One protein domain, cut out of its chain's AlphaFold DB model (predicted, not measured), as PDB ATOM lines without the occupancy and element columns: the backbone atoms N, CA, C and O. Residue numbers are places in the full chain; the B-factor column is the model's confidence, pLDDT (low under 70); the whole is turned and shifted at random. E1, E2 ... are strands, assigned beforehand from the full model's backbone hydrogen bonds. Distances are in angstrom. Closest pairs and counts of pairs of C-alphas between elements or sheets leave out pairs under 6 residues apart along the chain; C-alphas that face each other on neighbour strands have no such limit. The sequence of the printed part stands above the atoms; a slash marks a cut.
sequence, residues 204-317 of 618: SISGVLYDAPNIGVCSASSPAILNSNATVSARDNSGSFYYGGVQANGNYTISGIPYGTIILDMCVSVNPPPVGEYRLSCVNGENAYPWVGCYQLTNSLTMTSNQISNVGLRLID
ATOM      1  N   SER A 204     151.073 162.752  42.876       93.06
ATOM      2  CA  SER A 204     151.374 164.168  43.080       93.06
ATOM      3  C   SER A 204     151.509 164.543  44.557       93.06
ATOM      4  O   SER A 204     150.902 163.923  45.434       93.06
ATOM      5  N   ILE A 205     152.291 165.591  44.818       94.44
ATOM      6  CA  ILE A 205     152.247 166.358  46.068       94.44
ATOM      7  C   ILE A 205     151.564 167.683  45.743       94.44
ATOM      8  O   ILE A 205     152.002 168.393  44.837       94.44
ATOM      9  N   SER A 206     150.503 168.025  46.465       92.50
ATOM     10  CA  SER A 206     149.828 169.320  46.360       92.50
ATOM     11  C   SER A 206     149.858 170.069  47.687       92.50
ATOM     12  O   SER A 206     150.099 169.488  48.745       92.50
ATOM     13  N   GLY A 207     149.620 171.375  47.660       88.75
ATOM     14  CA  GLY A 207     149.517 172.157  48.886       88.75
ATOM     15  C   GLY A 207     149.482 173.652  48.640       88.75
ATOM     16  O   GLY A 207     149.377 174.115  47.503       88.75
ATOM     17  N   VAL A 208     149.582 174.400  49.734       85.69
ATOM     18  CA  VAL A 208     149.627 175.864  49.739       85.69
ATOM     19  C   VAL A 208     151.000 176.331  50.221       85.69
ATOM     20  O   VAL A 208     151.493 175.853  51.245       85.69
ATOM     21  N   LEU A 209     151.588 177.279  49.493       83.75
ATOM     22  CA  LEU A 209     152.682 178.131  49.941       83.75
ATOM     23  C   LEU A 209     152.082 179.347  50.667       83.75
ATOM     24  O   LEU A 209     151.357 180.142  50.062       83.75
ATOM     25  N   TYR A 210     152.329 179.465  51.970       78.25
ATOM     26  CA  TYR A 210     151.665 180.439  52.840       78.25
ATOM     27  C   TYR A 210     152.644 181.258  53.691       78.25
ATOM     28  O   TYR A 210     153.815 180.900  53.816       78.25
ATOM     29  N   ASP A 211     152.175 182.392  54.214       74.12
ATOM     30  CA  ASP A 211     152.974 183.269  55.076       74.12
ATOM     31  C   ASP A 211     152.851 182.774  56.523       74.12
ATOM     32  O   ASP A 211     151.747 182.675  57.070       74.12
ATOM     33  N   ALA A 212     153.968 182.356  57.112       69.62
ATOM     34  CA  ALA A 212     154.003 181.716  58.419       69.62
ATOM     35  C   ALA A 212     153.974 182.774  59.540       69.62
ATOM     36  O   ALA A 212     154.765 183.720  59.509       69.62
ATOM     37  N   PRO A 213     153.108 182.630  60.562       58.38
ATOM     38  CA  PRO A 213     153.014 183.609  61.642       58.38
ATOM     39  C   PRO A 213     154.302 183.661  62.478       58.38
ATOM     40  O   PRO A 213     154.921 182.631  62.733       58.38
ATOM     41  N   ASN A 214     154.661 184.853  62.976       51.12
ATOM     42  CA  ASN A 214     155.839 185.054  63.841       51.12
ATOM     43  C   ASN A 214     155.829 184.165  65.100       51.12
ATOM     44  O   ASN A 214     156.882 183.703  65.531       51.12
ATOM     45  N   ILE A 215     154.641 183.907  65.661       44.22
ATOM     46  CA  ILE A 215     154.421 183.027  66.814       44.22
ATOM     47  C   ILE A 215     153.182 182.168  66.537       44.22
ATOM     48  O   ILE A 215     152.134 182.700  66.166       44.22
ATOM     49  N   GLY A 216     153.262 180.860  66.788       44.84
ATOM     50  CA  GLY A 216     152.097 179.971  66.827       44.84
ATOM     51  C   GLY A 216     152.258 178.690  66.014       44.84
ATOM     52  O   GLY A 216     153.347 178.342  65.572       44.84
ATOM     53  N   VAL A 217     151.146 177.969  65.846       49.72
ATOM     54  CA  VAL A 217     151.111 176.732  65.059       49.72
ATOM     55  C   VAL A 217     150.983 177.065  63.575       49.72
ATOM     56  O   VAL A 217     150.101 177.814  63.154       49.72
ATOM     57  N   CYS A 218     151.853 176.443  62.794       59.25
ATOM     58  CA  CYS A 218     151.921 176.486  61.344       59.25
ATOM     59  C   CYS A 218     150.588 176.050  60.705       59.25
ATOM     60  O   CYS A 218     150.301 174.858  60.588       59.25
ATOM     61  N   SER A 219     149.753 177.021  60.315       59.25
ATOM     62  CA  SER A 219     148.442 176.786  59.700       59.25
ATOM     63  C   SER A 219     148.317 177.527  58.371       59.25
ATOM     64  O   SER A 219     148.582 178.724  58.290       59.25
ATOM     65  N   ALA A 220     147.860 176.826  57.332       56.34
ATOM     66  CA  ALA A 220     147.675 177.363  55.981       56.34
ATOM     67  C   ALA A 220     146.405 178.239  55.860       56.34
ATOM     68  O   ALA A 220     145.589 178.059  54.958       56.34
ATOM     69  N   SER A 221     146.201 179.151  56.813       54.44
ATOM     70  CA  SER A 221     145.002 179.993  56.930       54.44
ATOM     71  C   SER A 221     145.072 181.294  56.120       54.44
ATOM     72  O   SER A 221     144.031 181.891  55.857       54.44
ATOM     73  N   SER A 222     146.264 181.709  55.673       53.78
ATOM     74  CA  SER A 222     146.462 182.878  54.806       53.78
ATOM     75  C   SER A 222     147.509 182.584  53.719       53.78
ATOM     76  O   SER A 222     148.696 182.527  54.043       53.78
ATOM     77  N   PRO A 223     147.124 182.389  52.440       56.31
ATOM     78  CA  PRO A 223     148.084 182.141  51.364       56.31
ATOM     79  C   PRO A 223     149.050 183.318  51.196       56.31
ATOM     80  O   PRO A 223     148.672 184.479  51.372       56.31
ATOM     81  N   ALA A 224     150.299 183.025  50.838       55.47
ATOM     82  CA  ALA A 224     151.318 184.053  50.709       55.47
ATOM     83  C   ALA A 224     151.099 184.835  49.410       55.47
ATOM     84  O   ALA A 224     151.172 184.266  48.317       55.47
ATOM     85  N   ILE A 225     150.884 186.149  49.509       53.06
ATOM     86  CA  ILE A 225     150.893 187.041  48.341       53.06
ATOM     87  C   ILE A 225     152.357 187.285  47.948       53.06
ATOM     88  O   ILE A 225     152.949 188.322  48.240       53.06
ATOM     89  N   LEU A 226     152.954 186.276  47.315       56.62
ATOM     90  CA  LEU A 226     154.300 186.311  46.755       56.62
ATOM     91  C   LEU A 226     154.233 186.704  45.279       56.62
ATOM     92  O   LEU A 226     153.314 186.321  44.557       56.62
ATOM     93  N   ASN A 227     155.234 187.454  44.815       52.16
ATOM     94  CA  ASN A 227     155.300 187.981  43.449       52.16
ATOM     95  C   ASN A 227     155.552 186.869  42.402       52.16
ATOM     96  O   ASN A 227     156.689 186.681  41.972       52.16
ATOM     97  N   SER A 228     154.483 186.144  42.041       53.75
ATOM     98  CA  SER A 228     154.214 185.258  40.881       53.75
ATOM     99  C   SER A 228     155.230 184.202  40.407       53.75
ATOM    100  O   SER A 228     154.857 183.373  39.583       53.75
ATOM    101  N   ASN A 229     156.475 184.191  40.879       68.06
ATOM    102  CA  ASN A 229     157.571 183.394  40.307       68.06
ATOM    103  C   ASN A 229     158.204 182.451  41.347       68.06
ATOM    104  O   ASN A 229     159.424 182.299  41.395       68.06
ATOM    105  N   ALA A 230     157.389 181.853  42.215       80.31
ATOM    106  CA  ALA A 230     157.847 180.863  43.185       80.31
ATOM    107  C   ALA A 230     157.802 179.440  42.598       80.31
ATOM    108  O   ALA A 230     156.908 179.101  41.817       80.31
ATOM    109  N   THR A 231     158.736 178.586  43.015       87.12
ATOM    110  CA  THR A 231     158.745 177.150  42.691       87.12
ATOM    111  C   THR A 231     158.913 176.328  43.958       87.12
ATOM    112  O   THR A 231     159.796 176.627  44.763       87.12
ATOM    113  N   VAL A 232     158.131 175.261  44.098       89.38
ATOM    114  CA  VAL A 232     158.327 174.240  45.138       89.38
ATOM    115  C   VAL A 232     158.855 172.975  44.468       89.38
ATOM    116  O   VAL A 232     158.429 172.632  43.366       89.38
ATOM    117  N   SER A 233     159.786 172.274  45.105       92.81
ATOM    118  CA  SER A 233     160.315 171.007  44.600       92.81
ATOM    119  C   SER A 233     160.469 169.967  45.696       92.81
ATOM    120  O   SER A 233     160.765 170.310  46.836       92.81
ATOM    121  N   ALA A 234     160.336 168.700  45.329       93.56
ATOM    122  CA  ALA A 234     160.548 167.554  46.199       93.56
ATOM    123  C   ALA A 234     161.810 166.803  45.756       93.56
ATOM    124  O   ALA A 234     161.969 166.553  44.559       93.56
ATOM    125  N   ARG A 235     162.690 166.440  46.697       93.00
ATOM    126  CA  ARG A 235     163.864 165.589  46.437       93.00
ATOM    127  C   ARG A 235     163.605 164.175  46.942       93.00
ATOM    128  O   ARG A 235     163.183 163.997  48.087       93.00
ATOM    129  N   ASP A 236     163.861 163.177  46.103       92.00
ATOM    130  CA  ASP A 236     163.771 161.773  46.504       92.00
ATOM    131  C   ASP A 236     165.068 161.219  47.113       92.00
ATOM    132  O   ASP A 236     166.125 161.854  47.114       92.00
ATOM    133  N   ASN A 237     164.986 159.992  47.622       86.44
ATOM    134  CA  ASN A 237     166.115 159.255  48.183       86.44
ATOM    135  C   ASN A 237     167.213 158.863  47.171       86.44
ATOM    136  O   ASN A 237     168.258 158.373  47.594       86.44
ATOM    137  N   SER A 238     167.011 159.079  45.864       83.19
ATOM    138  CA  SER A 238     168.050 158.963  44.827       83.19
ATOM    139  C   SER A 238     168.760 160.295  44.537       83.19
ATOM    140  O   SER A 238     169.775 160.311  43.842       83.19
ATOM    141  N   GLY A 239     168.249 161.407  45.078       83.75
ATOM    142  CA  GLY A 239     168.709 162.767  44.797       83.75
ATOM    143  C   GLY A 239     168.021 163.431  43.598       83.75
ATOM    144  O   GLY A 239     168.403 164.542  43.228       83.75
ATOM    145  N   SER A 240     167.011 162.790  43.003       88.69
ATOM    146  CA  SER A 240     166.241 163.347  41.885       88.69
ATOM    147  C   SER A 240     165.243 164.394  42.384       88.69
ATOM    148  O   SER A 240     164.627 164.223  43.438       88.69
ATOM    149  N   PHE A 241     165.068 165.477  41.621       90.88
ATOM    150  CA  PHE A 241     164.150 166.568  41.952       90.88
ATOM    151  C   PHE A 241     162.908 166.569  41.057       90.88
ATOM    152  O   PHE A 241     163.005 166.513  39.830       90.88
ATOM    153  N   TYR A 242     161.747 166.730  41.685       93.19
ATOM    154  CA  TYR A 242     160.450 166.922  41.039       93.19
ATOM    155  C   TYR A 242     159.966 168.341  41.331       93.19
ATOM    156  O   TYR A 242     159.957 168.755  42.488       93.19
ATOM    157  N   TYR A 243     159.558 169.094  40.308       92.06
ATOM    158  CA  TYR A 243     159.255 170.526  40.421       92.06
ATOM    159  C   TYR A 243     157.764 170.823  40.225       92.06
ATOM    160  O   TYR A 243     157.096 170.199  39.403       92.06
ATOM    161  N   GLY A 244     157.258 171.814  40.959       90.00
ATOM    162  CA  GLY A 244     155.903 172.346  40.859       90.00
ATOM    163  C   GLY A 244     155.914 173.874  40.833       90.00
ATOM    164  O   GLY A 244     156.542 174.525  41.671       90.00
ATOM    165  N   GLY A 245     155.212 174.457  39.860       85.38
ATOM    166  CA  GLY A 245     154.983 175.901  39.803       85.38
ATOM    167  C   GLY A 245     153.951 176.339  40.842       85.38
ATOM    168  O   GLY A 245     152.973 175.628  41.085       85.38
ATOM    169  N   VAL A 246     154.160 177.513  41.440       85.19
ATOM    170  CA  VAL A 246     153.230 178.110  42.407       85.19
ATOM    171  C   VAL A 246     152.292 179.084  41.693       85.19
ATOM    172  O   VAL A 246     152.723 179.940  40.924       85.19
ATOM    173  N   GLN A 247     150.994 178.956  41.946       84.44
ATOM    174  CA  GLN A 247     149.952 179.841  41.431       84.44
ATOM    175  C   GLN A 247     149.853 181.131  42.264       84.44
ATOM    176  O   GLN A 247     150.285 181.190  43.412       84.44
ATOM    177  N   ALA A 248     149.213 182.171  41.720       74.06
ATOM    178  CA  ALA A 248     149.071 183.476  42.385       74.06
ATOM    179  C   ALA A 248     148.290 183.451  43.722       74.06
ATOM    180  O   ALA A 248     148.327 184.420  44.472       74.06
ATOM    181  N   ASN A 249     147.582 182.359  44.021       73.25
ATOM    182  CA  ASN A 249     146.890 182.104  45.289       73.25
ATOM    183  C   ASN A 249     147.711 181.225  46.260       73.25
ATOM    184  O   ASN A 249     147.148 180.697  47.214       73.25
ATOM    185  N   GLY A 250     149.002 181.011  45.995       77.81
ATOM    186  CA  GLY A 250     149.887 180.153  46.787       77.81
ATOM    187  C   GLY A 250     149.745 178.651  46.512       77.81
ATOM    188  O   GLY A 250     150.596 177.884  46.956       77.81
ATOM    189  N   ASN A 251     148.729 178.195  45.771       87.19
ATOM    190  CA  ASN A 251     148.564 176.768  45.484       87.19
ATOM    191  C   ASN A 251     149.689 176.254  44.581       87.19
ATOM    192  O   ASN A 251     150.035 176.890  43.586       87.19
ATOM    193  N   TYR A 252     150.204 175.065  44.873       89.56
ATOM    194  CA  TYR A 252     151.196 174.397  44.039       89.56
ATOM    195  C   TYR A 252     150.883 172.905  43.893       89.56
ATOM    196  O   TYR A 252     150.224 172.301  44.745       89.56
ATOM    197  N   THR A 253     151.386 172.311  42.810       93.31
ATOM    198  CA  THR A 253     151.321 170.865  42.571       93.31
ATOM    199  C   THR A 253     152.619 170.399  41.926       93.31
ATOM    200  O   THR A 253     152.992 170.883  40.859       93.31
ATOM    201  N   ILE A 254     153.279 169.435  42.559       94.06
ATOM    202  CA  ILE A 254     154.381 168.651  41.999       94.06
ATOM    203  C   ILE A 254     153.760 167.366  41.448       94.06
ATOM    204  O   ILE A 254     153.097 166.640  42.189       94.06
ATOM    205  N   SER A 255     153.925 167.090  40.156       90.44
ATOM    206  CA  SER A 255     153.282 165.966  39.460       90.44
ATOM    207  C   SER A 255     154.300 165.022  38.812       90.44
ATOM    208  O   SER A 255     155.482 165.342  38.702       90.44
ATOM    209  N   GLY A 256     153.840 163.837  38.396       87.12
ATOM    210  CA  GLY A 256     154.682 162.852  37.710       87.12
ATOM    211  C   GLY A 256     155.636 162.082  38.629       87.12
ATOM    212  O   GLY A 256     156.622 161.530  38.148       87.12
ATOM    213  N   ILE A 257     155.364 162.037  39.937       90.38
ATOM    214  CA  ILE A 257     156.210 161.314  40.893       90.38
ATOM    215  C   ILE A 257     155.885 159.809  40.797       90.38
ATOM    216  O   ILE A 257     154.713 159.445  40.925       90.38
ATOM    217  N   PRO A 258     156.857 158.908  40.565       88.25
ATOM    218  CA  PRO A 258     156.589 157.473  40.451       88.25
ATOM    219  C   PRO A 258     155.955 156.854  41.705       88.25
ATOM    220  O   PRO A 258     156.228 157.258  42.838       88.25
ATOM    221  N   TYR A 259     155.135 155.815  41.511       87.38
ATOM    222  CA  TYR A 259     154.561 155.061  42.627       87.38
ATOM    223  C   TYR A 259     155.662 154.367  43.440       87.38
ATOM    224  O   TYR A 259     156.452 153.582  42.905       87.38
ATOM    225  N   GLY A 260     155.656 154.601  44.751       86.19
ATOM    226  CA  GLY A 260     156.620 154.058  45.702       86.19
ATOM    227  C   GLY A 260     157.906 154.876  45.855       86.19
ATOM    228  O   GLY A 260     158.762 154.468  46.635       86.19
ATOM    229  N   THR A 261     158.055 156.016  45.167       90.25
ATOM    230  CA  THR A 261     159.159 156.956  45.429       90.25
ATOM    231  C   THR A 261     159.112 157.439  46.882       90.25
ATOM    232  O   THR A 261     158.035 157.717  47.413       90.25
ATOM    233  N   ILE A 262     160.278 157.547  47.522       92.19
ATOM    234  CA  ILE A 262     160.427 158.065  48.886       92.19
ATOM    235  C   ILE A 262     160.987 159.485  48.792       92.19
ATOM    236  O   ILE A 262     162.142 159.670  48.413       92.19
ATOM    237  N   ILE A 263     160.169 160.478  49.135       93.31
ATOM    238  CA  ILE A 263     160.569 161.886  49.198       93.31
ATOM    239  C   ILE A 263     161.182 162.177  50.567       93.31
ATOM    240  O   ILE A 263     160.576 161.885  51.602       93.31
ATOM    241  N   LEU A 264     162.384 162.752  50.557       90.88
ATOM    242  CA  LEU A 264     163.151 163.104  51.752       90.88
ATOM    243  C   LEU A 264     163.097 164.597  52.063       90.88
ATOM    244  O   LEU A 264     163.091 164.960  53.234       90.88
ATOM    245  N   ASP A 265     163.042 165.459  51.047       90.06
ATOM    246  CA  ASP A 265     163.135 166.906  51.243       90.06
ATOM    247  C   ASP A 265     162.083 167.664  50.443       90.06
ATOM    248  O   ASP A 265     161.758 167.307  49.308       90.06
ATOM    249  N   MET A 266     161.620 168.768  51.021       90.62
ATOM    250  CA  MET A 266     160.821 169.790  50.352       90.62
ATOM    251  C   MET A 266     161.647 171.070  50.266       90.62
ATOM    252  O   MET A 266     162.186 171.530  51.269       90.62
ATOM    253  N   CYS A 267     161.735 171.660  49.079       87.81
ATOM    254  CA  CYS A 267     162.461 172.902  48.846       87.81
ATOM    255  C   CYS A 267     161.571 173.963  48.208       87.81
ATOM    256  O   CYS A 267     160.654 173.652  47.449       87.81
ATOM    257  N   VAL A 268     161.890 175.225  48.475       86.00
ATOM    258  CA  VAL A 268     161.232 176.396  47.904       86.00
ATOM    259  C   VAL A 268     162.280 177.344  47.335       86.00
ATOM    260  O   VAL A 268     163.286 177.639  47.977       86.00
ATOM    261  N   SER A 269     162.012 177.864  46.140       82.94
ATOM    262  CA  SER A 269     162.707 179.024  45.587       82.94
ATOM    263  C   SER A 269     161.703 180.152  45.376       82.94
ATOM    264  O   SER A 269     160.625 179.940  44.816       82.94
ATOM    265  N   VAL A 270     162.048 181.343  45.861       78.12
ATOM    266  CA  VAL A 270     161.272 182.580  45.733       78.12
ATOM    267  C   VAL A 270     162.204 183.720  45.354       78.12
ATOM    268  O   VAL A 270     163.366 183.743  45.761       78.12
ATOM    269  N   ASN A 271     161.683 184.698  44.614       70.38
ATOM    270  CA  ASN A 271     162.387 185.963  44.436       70.38
ATOM    271  C   ASN A 271     162.552 186.670  45.796       70.38
ATOM    272  O   ASN A 271     161.617 186.638  46.605       70.38
ATOM    273  N   PRO A 272     163.694 187.335  46.049       60.88
ATOM    274  CA  PRO A 272     163.896 188.078  47.285       60.88
ATOM    275  C   PRO A 272     162.850 189.202  47.438       60.88
ATOM    276  O   PRO A 272     162.468 189.832  46.444       60.88
ATOM    277  N   PRO A 273     162.370 189.460  48.667       58.84
ATOM    278  CA  PRO A 273     161.434 190.542  48.943       58.84
ATOM    279  C   PRO A 273     162.122 191.917  48.817       58.84
ATOM    280  O   PRO A 273     163.350 192.003  48.854       58.84
ATOM    281  N   PRO A 274     161.361 193.025  48.711       52.53
ATOM    282  CA  PRO A 274     161.937 194.374  48.667       52.53
ATOM    283  C   PRO A 274     162.724 194.780  49.928       52.53
ATOM    284  O   PRO A 274     163.541 195.696  49.860       52.53
ATOM    285  N   VAL A 275     162.444 194.139  51.068       51.88
ATOM    286  CA  VAL A 275     163.115 194.284  52.372       51.88
ATOM    287  C   VAL A 275     163.047 192.922  53.077       51.88
ATOM    288  O   VAL A 275     162.032 192.240  52.945       51.88
ATOM    289  N   GLY A 276     164.091 192.542  53.821       61.44
ATOM    290  CA  GLY A 276     164.156 191.276  54.567       61.44
ATOM    291  C   GLY A 276     164.570 190.074  53.711       61.44
ATOM    292  O   GLY A 276     165.064 190.224  52.594       61.44
ATOM    293  N   GLU A 277     164.373 188.867  54.238       64.75
ATOM    294  CA  GLU A 277     164.595 187.611  53.516       64.75
ATOM    295  C   GLU A 277     163.505 186.586  53.864       64.75
ATOM    296  O   GLU A 277     163.083 186.478  55.016       64.75
ATOM    297  N   TYR A 278     163.043 185.809  52.879       69.31
ATOM    298  CA  TYR A 278     162.140 184.690  53.144       69.31
ATOM    299  C   TYR A 278     162.923 183.491  53.688       69.31
ATOM    300  O   TYR A 278     163.859 183.001  53.052       69.31
ATOM    301  N   ARG A 279     162.509 182.981  54.848       72.19
ATOM    302  CA  ARG A 279     163.023 181.742  55.444       72.19
ATOM    303  C   ARG A 279     161.955 180.664  55.405       72.19
ATOM    304  O   ARG A 279     160.779 180.942  55.624       72.19
ATOM    305  N   LEU A 280     162.371 179.428  55.150       73.75
ATOM    306  CA  LEU A 280     161.494 178.269  55.265       73.75
ATOM    307  C   LEU A 280     161.251 178.001  56.754       73.75
ATOM    308  O   LEU A 280     162.203 177.719  57.476       73.75
ATOM    309  N   SER A 281     160.004 178.147  57.211       73.62
ATOM    310  CA  SER A 281     159.645 178.053  58.636       73.62
ATOM    311  C   SER A 281     158.792 176.836  58.977       73.62
ATOM    312  O   SER A 281     158.767 176.395  60.125       73.62
ATOM    313  N   CYS A 282     158.118 176.243  57.992       76.31
ATOM    314  CA  CYS A 282     157.415 174.985  58.200       76.31
ATOM    315  C   CYS A 282     157.126 174.222  56.915       76.31
ATOM    316  O   CYS A 282     156.910 174.796  55.846       76.31
ATOM    317  N   VAL A 283     157.072 172.901  57.059       82.00
ATOM    318  CA  VAL A 283     156.681 171.956  56.016       82.00
ATOM    319  C   VAL A 283     155.768 170.920  56.652       82.00
ATOM    320  O   VAL A 283     156.107 170.329  57.669       82.00
ATOM    321  N   ASN A 284     154.586 170.715  56.076       77.00
ATOM    322  CA  ASN A 284     153.589 169.748  56.544       77.00
ATOM    323  C   ASN A 284     153.202 169.879  58.040       77.00
ATOM    324  O   ASN A 284     152.873 168.900  58.702       77.00
ATOM    325  N   GLY A 285     153.258 171.099  58.587       65.81
ATOM    326  CA  GLY A 285     153.005 171.372  60.009       65.81
ATOM    327  C   GLY A 285     154.187 171.085  60.946       65.81
ATOM    328  O   GLY A 285     154.123 171.468  62.112       65.81
ATOM    329  N   GLU A 286     155.273 170.483  60.453       70.12
ATOM    330  CA  GLU A 286     156.546 170.377  61.172       70.12
ATOM    331  C   GLU A 286     157.258 171.744  61.162       70.12
ATOM    332  O   GLU A 286     157.232 172.469  60.158       70.12
ATOM    333  N   ASN A 287     157.902 172.109  62.276       65.94
ATOM    334  CA  ASN A 287     158.715 173.322  62.354       65.94
ATOM    335  C   ASN A 287     160.029 173.103  61.598       65.94
ATOM    336  O   ASN A 287     160.929 172.409  62.078       65.94
ATOM    337  N   ALA A 288     160.163 173.762  60.451       63.03
ATOM    338  CA  ALA A 288     161.456 173.952  59.825       63.03
ATOM    339  C   ALA A 288     162.126 175.130  60.542       63.03
ATOM    340  O   ALA A 288     161.700 176.272  60.392       63.03
ATOM    341  N   TYR A 289     163.156 174.872  61.355       56.84
ATOM    342  CA  TYR A 289     164.014 175.964  61.834       56.84
ATOM    343  C   TYR A 289     164.495 176.780  60.623       56.84
ATOM    344  O   TYR A 289     164.766 176.163  59.593       56.84
ATOM    345  N   PRO A 290     164.573 178.125  60.712       54.16
ATOM    346  CA  PRO A 290     164.680 179.014  59.554       54.16
ATOM    347  C   PRO A 290     165.919 178.713  58.702       54.16
ATOM    348  O   PRO A 290     167.002 179.253  58.927       54.16
ATOM    349  N   TRP A 291     165.736 177.861  57.694       55.31
ATOM    350  CA  TRP A 291     166.800 177.359  56.831       55.31
ATOM    351  C   TRP A 291     166.613 177.858  55.397       55.31
ATOM    352  O   TRP A 291     165.554 178.372  55.015       55.31
ATOM    353  N   VAL A 292     167.684 177.780  54.611       54.59
ATOM    354  CA  VAL A 292     167.736 178.376  53.275       54.59
ATOM    355  C   VAL A 292     167.319 177.336  52.237       54.59
ATOM    356  O   VAL A 292     168.032 176.367  51.985       54.59
ATOM    357  N   GLY A 293     166.168 177.558  51.605       68.31
ATOM    358  CA  GLY A 293     165.713 176.800  50.438       68.31
ATOM    359  C   GLY A 293     165.060 175.453  50.750       68.31
ATOM    360  O   GLY A 293     163.886 175.286  50.442       68.31
ATOM    361  N   CYS A 294     165.789 174.494  51.324       81.69
ATOM    362  CA  CYS A 294     165.319 173.116  51.533       81.69
ATOM    363  C   CYS A 294     165.061 172.783  53.008       81.69
ATOM    364  O   CYS A 294     165.701 173.338  53.894       81.69
ATOM    365  N   TYR A 295     164.165 171.830  53.260       83.75
ATOM    366  CA  TYR A 295     163.948 171.188  54.556       83.75
ATOM    367  C   TYR A 295     163.862 169.672  54.376       83.75
ATOM    368  O   TYR A 295     163.077 169.186  53.557       83.75
ATOM    369  N   GLN A 296     164.654 168.946  55.162       85.81
ATOM    370  CA  GLN A 296     164.585 167.496  55.258       85.81
ATOM    371  C   GLN A 296     163.405 167.117  56.160       85.81
ATOM    372  O   GLN A 296     163.350 167.525  57.317       85.81
ATOM    373  N   LEU A 297     162.468 166.341  55.622       83.12
ATOM    374  CA  LEU A 297     161.268 165.889  56.317       83.12
ATOM    375  C   LEU A 297     161.637 164.964  57.481       83.12
ATOM    376  O   LEU A 297     162.408 164.018  57.295       83.12
ATOM    377  N   THR A 298     161.028 165.166  58.656       80.50
ATOM    378  CA  THR A 298     161.199 164.237  59.789       80.50
ATOM    379  C   THR A 298     160.622 162.862  59.447       80.50
ATOM    380  O   THR A 298     161.182 161.829  59.809       80.50
ATOM    381  N   ASN A 299     159.518 162.856  58.694       81.75
ATOM    382  CA  ASN A 299     158.852 161.666  58.181       81.75
ATOM    383  C   ASN A 299     158.860 161.694  56.646       81.75
ATOM    384  O   ASN A 299     158.144 162.482  56.028       81.75
ATOM    385  N   SER A 300     159.656 160.826  56.016       86.62
ATOM    386  CA  SER A 300     159.737 160.737  54.553       86.62
ATOM    387  C   SER A 300     158.394 160.346  53.924       86.62
ATOM    388  O   SER A 300     157.796 159.339  54.318       86.62
ATOM    389  N   LEU A 301     157.946 161.077  52.900       88.75
ATOM    390  CA  LEU A 301     156.692 160.768  52.208       88.75
ATOM    391  C   LEU A 301     156.909 159.602  51.238       88.75
ATOM    392  O   LEU A 301     157.623 159.729  50.245       88.75
ATOM    393  N   THR A 302     156.272 158.463  51.513       91.50
ATOM    394  CA  THR A 302     156.245 157.325  50.582       91.50
ATOM    395  C   THR A 302     155.054 157.477  49.642       91.50
ATOM    396  O   THR A 302     153.902 157.448  50.073       91.50
ATOM    397  N   MET A 303     155.321 157.643  48.349       91.62
ATOM    398  CA  MET A 303     154.323 158.016  47.347       91.62
ATOM    399  C   MET A 303     153.489 156.808  46.881       91.62
ATOM    400  O   MET A 303     153.643 156.324  45.762       91.62
ATOM    401  N   THR A 304     152.611 156.297  47.746       88.44
ATOM    402  CA  THR A 304     151.598 155.266  47.415       88.44
ATOM    403  C   THR A 304     150.204 155.843  47.147       88.44
ATOM    404  O   THR A 304     149.347 155.168  46.581       88.44
ATOM    405  N   SER A 305     149.984 157.101  47.521       89.50
ATOM    406  CA  SER A 305     148.825 157.918  47.161       89.50
ATOM    407  C   SER A 305     149.273 159.364  46.951       89.50
ATOM    408  O   SER A 305     150.356 159.748  47.406       89.50
ATOM    409  N   ASN A 306     148.424 160.186  46.329       90.69
ATOM    410  CA  ASN A 306     148.635 161.634  46.299       90.69
ATOM    411  C   ASN A 306     148.738 162.175  47.732       90.69
ATOM    412  O   ASN A 306     147.978 161.757  48.608       90.69
ATOM    413  N   GLN A 307     149.682 163.085  47.954       91.25
ATOM    414  CA  GLN A 307     149.975 163.670  49.261       91.25
ATOM    415  C   GLN A 307     149.617 165.153  49.287       91.25
ATOM    416  O   GLN A 307     149.663 165.833  48.261       91.25
ATOM    417  N   ILE A 308     149.320 165.656  50.482       88.94
ATOM    418  CA  ILE A 308     149.207 167.088  50.747       88.94
ATOM    419  C   ILE A 308     150.390 167.492  51.626       88.94
ATOM    420  O   ILE A 308     150.653 166.842  52.634       88.94
ATOM    421  N   SER A 309     151.095 168.558  51.255       87.69
ATOM    422  CA  SER A 309     152.176 169.148  52.044       87.69
ATOM    423  C   SER A 309     152.078 170.667  51.963       87.69
ATOM    424  O   SER A 309     152.313 171.266  50.915       87.69
ATOM    425  N   ASN A 310     151.695 171.325  53.054       86.44
ATOM    426  CA  ASN A 310     151.655 172.789  53.093       86.44
ATOM    427  C   ASN A 310     153.018 173.334  53.516       86.44
ATOM    428  O   ASN A 310     153.650 172.776  54.410       86.44
ATOM    429  N   VAL A 311     153.452 174.429  52.898       84.88
ATOM    430  CA  VAL A 311     154.779 175.007  53.123       84.88
ATOM    431  C   VAL A 311     154.629 176.460  53.549       84.88
ATOM    432  O   VAL A 311     154.018 177.251  52.836       84.88
ATOM    433  N   GLY A 312     155.163 176.811  54.716       81.19
ATOM    434  CA  GLY A 312     155.127 178.175  55.232       81.19
ATOM    435  C   GLY A 312     156.492 178.843  55.145       81.19
ATOM    436  O   GLY A 312     157.493 178.315  55.644       81.19
ATOM    437  N   LEU A 313     156.525 180.023  54.529       77.75
ATOM    438  CA  LEU A 313     157.674 180.923  54.558       77.75
ATOM    439  C   LEU A 313     157.410 182.026  55.578       77.75
ATOM    440  O   LEU A 313     156.322 182.586  55.579       77.75
ATOM    441  N   ARG A 314     158.402 182.381  56.391       73.38
ATOM    442  CA  ARG A 314     158.374 183.605  57.201       73.38
ATOM    443  C   ARG A 314     159.164 184.681  56.470       73.38
ATOM    444  O   ARG A 314     160.310 184.439  56.082       73.38
ATOM    445  N   LEU A 315     158.589 185.871  56.307       67.38
ATOM    446  CA  LEU A 315     159.388 187.061  56.025       67.38
ATOM    447  C   LEU A 315     160.138 187.441  57.304       67.38
ATOM    448  O   LEU A 315     159.523 187.872  58.277       67.38
ATOM    449  N   ILE A 316     161.458 187.265  57.313       60.72
ATOM    450  CA  ILE A 316     162.301 187.749  58.403       60.72
ATOM    451  C   ILE A 316     162.852 189.114  57.984       60.72
ATOM    452  O   ILE A 316     163.709 189.214  57.101       60.72
ATOM    453  N   ASP A 317     162.326 190.172  58.607       48.56
ATOM    454  CA  ASP A 317     163.022 191.458  58.680       48.56
ATOM    455  C   ASP A 317     164.394 191.202  59.313       48.56
ATOM    456  O   ASP A 317     164.477 190.483  60.306       48.56
TER     457      ASP A 317
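Overview. This is residues 204 to 317 of the 618 residues of an uncharacterized protein of candidate division WWE3 bacterium RIFCSPLOWO2_01_FULL_37_15 (UniProt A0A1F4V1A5). Two strongly twisted sheets lie partly face to face as an elongated sandwich, with E3 and E4 close together along one side and E8 near E6 and E7 on the other. One sheet runs E4, E1, E9, E6, E7 and is mixed; the other runs E3, E2, E5, E8 and is antiparallel. The printed part has 114 residues, no named helix and nine named strands, E1 to E9 in order along the chain, and its class is all strand. It is compact, with a radius of gyration of the C-alphas of 13.2 A, and elongated, with spans of 40, 25 and 24 A.

Along the chain. E1, residues 204 to 211, begins at C-alpha 204 (151.374, 164.168, 43.080) and is 22.6 A long. E2 is residues 231 to 236, E3 residues 241 to 245, and E4 residues 251 to 257, 17.8 A long. E5, residues 262 to 269, is 21.3 A long and begins at C-alpha 262 (160.427, 158.065, 48.886). E6 is residues 277 to 283 and E7 residues 286 to 291. E8, residues 294 to 302, measures 18.2 A and bends by 89 degrees at residue 298. E9, residues 311 to 316, ends at C-alpha 316 (162.301, 187.749, 58.403).

Arrangement. In the five-stranded sheet, E1 pairs in a staggered way. Its residues 205 to 208 pair with edge strand E4, antiparallel, with N 205 and O 254 2.9 A apart. Its residues 209 to 211 pair with E9, parallel at 26 degrees, with N 210 and O 311 2.9 A apart. Residues 205 to 206 of E1 also pair, parallel, with residues 307 to 308. E9 and E6 are antiparallel, N 279 and O 314 being 2.9 A apart. E6 and E7 form a hairpin, with N 286 and O 283 2.9 A apart. In the other sheet, E2 and E3 form a hairpin, N 234 and O 242 being 2.9 A apart. E2 and E5 are antiparallel, with N 233 and O 267 2.9 A apart, and so are E5 and E8, with N 295 and O 266 2.8 A apart. Between the sheets, the closest C-alphas of E3 and E4 are those of Gly 244 and Ile 254, 4.2 A apart. Those of E7 and E8 are Ala 288 and Tyr 295, 6.5 A apart. E1 and E5 are apart.

Size, cuts and confidence. The two C-alphas farthest apart, those of Tyr 259 and Val 275, are 41.3 A apart. The printed part has no cut. The link from E1 to E2, 19 residues, is long. Mean pLDDT of the printed part is 76.8; 36 residues are under 70, among them residues 212 to 229 and 272 to 278.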